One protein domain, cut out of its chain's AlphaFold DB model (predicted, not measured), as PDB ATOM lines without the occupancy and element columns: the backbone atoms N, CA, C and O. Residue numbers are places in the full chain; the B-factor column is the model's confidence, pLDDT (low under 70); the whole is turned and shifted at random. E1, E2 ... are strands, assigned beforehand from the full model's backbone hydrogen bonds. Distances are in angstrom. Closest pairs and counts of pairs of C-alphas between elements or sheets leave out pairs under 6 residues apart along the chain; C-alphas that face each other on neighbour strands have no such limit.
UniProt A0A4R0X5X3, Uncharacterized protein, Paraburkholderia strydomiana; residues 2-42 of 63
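What this domain is: This is residues 2 to 42 of the 63 residues of an uncharacterized protein of Paraburkholderia strydomiana (UniProt A0A4R0X5X3). With little regular structure, this is a two-stranded hairpin, E1 and E2, whose turn lies at one end of the long axis, while the unnamed stretches before and after it fold back from its other end. The printed part has 41 residues, with no named helix and two named strands, E1 then E2, in an antiparallel sheet. It is all strand by class, with 12 residues in named elements, and compact, with a radius of gyration of the C-alphas of 10.1 A and spans of 30 by 18 by 16 A.

How they stand to each other: After the unnamed residues 2 to 14, E1, residues 15 to 21, and E2, residues 29 to 33, form a hairpin, antiparallel at 141 degrees. C-alphas 18 and 30 face each other at 4.4 A. N 15 and O 33, 2.9 A, and N 31 and O 17, 2.8 A, are within hydrogen-bond range.

Where its parts are: E1 begins at C-alpha 15 (129.779, 143.425, -15.799) and is 19.0 A long. E2 ends at C-alpha 33 (131.616, 138.756, -13.504) and is 12.4 A long.

The domain as a whole: The C-alphas farthest apart, of Gly 25 and Gly 36, are 30.1 A apart. The printed part has no cut, and the link E1 to E2 is short. Residues 2 to 3, 22 to 27 and 42 have pLDDT under 70.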
ATOM      1  N   ALA A   2     139.168 154.184 -11.906       51.94
ATOM      2  CA  ALA A   2     138.999 152.826 -12.423       51.94
ATOM      3  C   ALA A   2     139.024 151.863 -11.231       51.94
ATOM      4  O   ALA A   2     139.985 151.882 -10.462       51.94
ATOM      5  N   ASP A   3     137.943 151.114 -11.027       67.56
ATOM      6  CA  ASP A   3     137.845 150.139  -9.943       67.56
ATOM      7  C   ASP A   3     138.749 148.950 -10.305       67.56
ATOM      8  O   ASP A   3     138.459 148.196 -11.237       67.56
ATOM      9  N   GLN A   4     139.920 148.883  -9.664       74.38
ATOM     10  CA  GLN A   4     140.885 147.796  -9.824       74.38
ATOM     11  C   GLN A   4     140.590 146.736  -8.767       74.38
ATOM     12  O   GLN A   4     140.924 146.910  -7.594       74.38
ATOM     13  N   HIS A   5     139.995 145.624  -9.185       80.69
ATOM     14  CA  HIS A   5     139.670 144.514  -8.296       80.69
ATOM     15  C   HIS A   5     140.744 143.433  -8.325       80.69
ATOM     16  O   HIS A   5     141.432 143.224  -9.327       80.69
ATOM     17  N   LYS A   6     140.881 142.703  -7.218       80.00
ATOM     18  CA  LYS A   6     141.851 141.611  -7.091       80.00
ATOM     19  C   LYS A   6     141.186 140.246  -7.300       80.00
ATOM     20  O   LYS A   6     140.020 140.079  -6.947       80.00
ATOM     21  N   PRO A   7     141.916 139.244  -7.825       78.75
ATOM     22  CA  PRO A   7     141.429 137.865  -7.865       78.75
ATOM     23  C   PRO A   7     141.024 137.395  -6.461       78.75
ATOM     24  O   PRO A   7     141.764 137.597  -5.498       78.75
ATOM     25  N   GLY A   8     139.854 136.761  -6.349       80.00
ATOM     26  CA  GLY A   8     139.268 136.325  -5.077       80.00
ATOM     27  C   GLY A   8     138.431 137.378  -4.340       80.00
ATOM     28  O   GLY A   8     137.709 137.019  -3.409       80.00
ATOM     29  N   GLU A   9     138.464 138.649  -4.755       83.12
ATOM     30  CA  GLU A   9     137.559 139.669  -4.218       83.12
ATOM     31  C   GLU A   9     136.109 139.386  -4.647       83.12
ATOM     32  O   GLU A   9     135.857 138.755  -5.677       83.12
ATOM     33  N   THR A  10     135.146 139.827  -3.841       87.00
ATOM     34  CA  THR A  10     133.729 139.762  -4.202       87.00
ATOM     35  C   THR A  10     133.405 140.861  -5.207       87.00
ATOM     36  O   THR A  10     133.681 142.040  -4.983       87.00
ATOM     37  N   VAL A  11     132.787 140.467  -6.311       86.62
ATOM     38  CA  VAL A  11     132.364 141.345  -7.396       86.62
ATOM     39  C   VAL A  11     131.254 142.256  -6.877       86.62
ATOM     40  O   VAL A  11     130.186 141.791  -6.480       86.62
ATOM     41  N   LYS A  12     131.506 143.568  -6.869       84.31
ATOM     42  CA  LYS A  12     130.539 144.574  -6.391       84.31
ATOM     43  C   LYS A  12     129.530 145.007  -7.444       84.31
ATOM     44  O   LYS A  12     128.520 145.604  -7.103       84.31
ATOM     45  N   THR A  13     129.840 144.797  -8.714       83.88
ATOM     46  CA  THR A  13     128.992 145.204  -9.830       83.88
ATOM     47  C   THR A  13     129.123 144.148 -10.905       83.88
ATOM     48  O   THR A  13     130.223 143.794 -11.309       83.88
ATOM     49  N   SER A  14     128.008 143.604 -11.362       86.75
ATOM     50  CA  SER A  14     128.023 142.700 -12.505       86.75
ATOM     51  C   SER A  14     128.488 143.447 -13.749       86.75
ATOM     52  O   SER A  14     128.192 144.626 -13.938       86.75
ATOM     53  N   GLY A  15     129.227 142.777 -14.621       89.00
ATOM     54  CA  GLY A  15     129.779 143.425 -15.799       89.00
ATOM     55  C   GLY A  15     130.909 142.652 -16.448       89.00
ATOM     56  O   GLY A  15     131.283 141.564 -16.017       89.00
ATOM     57  N   ILE A  16     131.447 143.239 -17.506       89.06
ATOM     58  CA  ILE A  16     132.632 142.757 -18.198       89.06
ATOM     59  C   ILE A  16     133.844 143.422 -17.561       89.06
ATOM     60  O   ILE A  16     133.983 144.649 -17.575       89.06
ATOM     61  N   TYR A  17     134.720 142.589 -17.024       87.12
ATOM     62  CA  TYR A  17     135.986 142.968 -16.432       87.12
ATOM     63  C   TYR A  17     137.131 142.505 -17.316       87.12
ATOM     64  O   TYR A  17     137.180 141.353 -17.742       87.12
ATOM     65  N   LYS A  18     138.089 143.388 -17.561       86.50
ATOM     66  CA  LYS A  18     139.322 143.060 -18.265       86.50
ATOM     67  C   LYS A  18     140.403 142.718 -17.259       86.50
ATOM     68  O   LYS A  18     140.660 143.480 -16.332       86.50
ATOM     69  N   VAL A  19     141.049 141.577 -17.460       82.12
ATOM     70  CA  VAL A  19     142.195 141.159 -16.657       82.12
ATOM     71  C   VAL A  19     143.446 141.806 -17.215       82.12
ATOM     72  O   VAL A  19     143.845 141.535 -18.348       82.12
ATOM     73  N   VAL A  20     144.072 142.638 -16.398       78.81
ATOM     74  CA  VAL A  20     145.331 143.307 -16.700       78.81
ATOM     75  C   VAL A  20     146.401 142.729 -15.786       78.81
ATOM     76  O   VAL A  20     146.175 142.484 -14.604       78.81
ATOM     77  N   LYS A  21     147.567 142.427 -16.356       76.38
ATOM     78  CA  LYS A  21     148.710 141.867 -15.630       76.38
ATOM     79  C   LYS A  21     149.858 142.865 -15.648       76.38
ATOM     80  O   LYS A  21     150.283 143.301 -16.719       76.38
ATOM     81  N   GLU A  22     150.399 143.177 -14.481       65.56
ATOM     82  CA  GLU A  22     151.617 143.961 -14.319       65.56
ATOM     83  C   GLU A  22     152.805 143.154 -14.860       65.56
ATOM     84  O   GLU A  22     153.206 142.136 -14.298       65.56
ATOM     85  N   GLY A  23     153.326 143.564 -16.019       64.56
ATOM     86  CA  GLY A  23     154.415 142.856 -16.700       64.56
ATOM     87  C   GLY A  23     154.377 142.898 -18.228       64.56
ATOM     88  O   GLY A  23     155.265 142.334 -18.859       64.56
ATOM     89  N   GLY A  24     153.376 143.539 -18.845       54.97
ATOM     90  CA  GLY A  24     153.390 143.905 -20.273       54.97
ATOM     91  C   GLY A  24     153.390 142.749 -21.285       54.97
ATOM     92  O   GLY A  24     153.492 142.999 -22.481       54.97
ATOM     93  N   GLY A  25     153.275 141.495 -20.834       58.59
ATOM     94  CA  GLY A  25     153.304 140.298 -21.690       58.59
ATOM     95  C   GLY A  25     152.270 139.234 -21.318       58.59
ATOM     96  O   GLY A  25     152.349 138.095 -21.774       58.59
ATOM     97  N   GLY A  26     151.320 139.573 -20.448       59.62
ATOM     98  CA  GLY A  26     150.238 138.681 -20.064       59.62
ATOM     99  C   GLY A  26     149.037 138.840 -20.988       59.62
ATOM    100  O   GLY A  26     148.660 139.964 -21.292       59.62
ATOM    101  N   THR A  27     148.421 137.731 -21.402       61.00
ATOM    102  CA  THR A  27     147.161 137.741 -22.159       61.00
ATOM    103  C   THR A  27     146.129 138.582 -21.411       61.00
ATOM    104  O   THR A  27     145.739 138.218 -20.299       61.00
ATOM    105  N   GLU A  28     145.734 139.709 -21.994       72.69
ATOM    106  CA  GLU A  28     144.583 140.485 -21.550       72.69
ATOM    107  C   GLU A  28     143.339 139.715 -21.991       72.69
ATOM    108  O   GLU A  28     143.181 139.416 -23.174       72.69
ATOM    109  N   PHE A  29     142.488 139.326 -21.047       79.75
ATOM    110  CA  PHE A  29     141.240 138.635 -21.361       79.75
ATOM    111  C   PHE A  29     140.084 139.286 -20.624       79.75
ATOM    112  O   PHE A  29     140.243 139.819 -19.525       79.75
ATOM    113  N   GLU A  30     138.922 139.252 -21.254       85.88
ATOM    114  CA  GLU A  30     137.684 139.762 -20.691       85.88
ATOM    115  C   GLU A  30     136.948 138.617 -20.003       85.88
ATOM    116  O   GLU A  30     136.835 137.511 -20.534       85.88
ATOM    117  N   VAL A  31     136.460 138.880 -18.800       84.19
ATOM    118  CA  VAL A  31     135.603 137.973 -18.050       84.19
ATOM    119  C   VAL A  31     134.313 138.686 -17.708       84.19
ATOM    120  O   VAL A  31     134.313 139.850 -17.313       84.19
ATOM    121  N   THR A  32     133.202 137.979 -17.835       88.69
ATOM    122  CA  THR A  32     131.938 138.454 -17.285       88.69
ATOM    123  C   THR A  32     131.885 138.032 -15.827       88.69
ATOM    124  O   THR A  32     131.939 136.841 -15.527       88.69
ATOM    125  N   CYS A  33     131.793 139.000 -14.926       86.94
ATOM    126  CA  CYS A  33     131.616 138.756 -13.504       86.94
ATOM    127  C   CYS A  33     130.211 139.173 -13.078       86.94
ATOM    128  O   CYS A  33     129.631 140.113 -13.625       86.94
ATOM    129  N   VAL A  34     129.662 138.460 -12.100       86.31
ATOM    130  CA  VAL A  34     128.319 138.697 -11.567       86.31
ATOM    131  C   VAL A  34     128.441 139.262 -10.160       86.31
ATOM    132  O   VAL A  34     129.262 138.783  -9.383       86.31
ATOM    133  N   GLU A  35     127.643 140.283  -9.838       86.25
ATOM    134  CA  GLU A  35     127.583 140.863  -8.493       86.25
ATOM    135  C   GLU A  35     127.331 139.772  -7.441       86.25
ATOM    136  O   GLU A  35     126.444 138.935  -7.599       86.25
ATOM    137  N   GLY A  36     128.127 139.780  -6.372       85.62
ATOM    138  CA  GLY A  36     128.064 138.791  -5.295       85.62
ATOM    139  C   GLY A  36     128.893 137.529  -5.536       85.62
ATOM    140  O   GLY A  36     129.142 136.789  -4.585       85.62
ATOM    141  N   GLU A  37     129.380 137.298  -6.756       87.25
ATOM    142  CA  GLU A  37     130.296 136.196  -7.057       87.25
ATOM    143  C   GLU A  37     131.759 136.605  -6.798       87.25
ATOM    144  O   GLU A  37     132.062 137.776  -6.570       87.25
ATOM    145  N   HIS A  38     132.689 135.650  -6.787       84.56
ATOM    146  CA  HIS A  38     134.114 135.942  -6.591       84.56
ATOM    147  C   HIS A  38     134.833 136.094  -7.931       84.56
ATOM    148  O   HIS A  38     134.615 135.298  -8.847       84.56
ATOM    149  N   PHE A  39     135.750 137.061  -8.030       82.56
ATOM    150  CA  PHE A  39     136.630 137.155  -9.194       82.56
ATOM    151  C   PHE A  39     137.441 135.861  -9.341       82.56
ATOM    152  O   PHE A  39     138.018 135.392  -8.349       82.56
ATOM    153  N   PRO A  40     137.519 135.285 -10.556       77.00
ATOM    154  CA  PRO A  40     138.206 134.020 -10.761       77.00
ATOM    155  C   PRO A  40     139.678 134.123 -10.330       77.00
ATOM    156  O   PRO A  40     140.307 135.167 -10.497       77.00
ATOM    157  N   PRO A  41     140.275 133.063  -9.765       71.62
ATOM    158  CA  PRO A  41     141.677 133.100  -9.379       71.62
ATOM    159  C   PRO A  41     142.558 133.155 -10.632       71.62
ATOM    160  O   PRO A  41     142.564 132.239 -11.458       71.62
ATOM    161  N   THR A  42     143.349 134.216 -10.788       66.50
ATOM    162  CA  THR A  42     144.346 134.274 -11.859       66.50
ATOM    163  C   THR A  42     145.512 133.348 -11.533       66.50
ATOM    164  O   THR A  42     146.171 133.498 -10.508       66.50
TER     165      THR A  42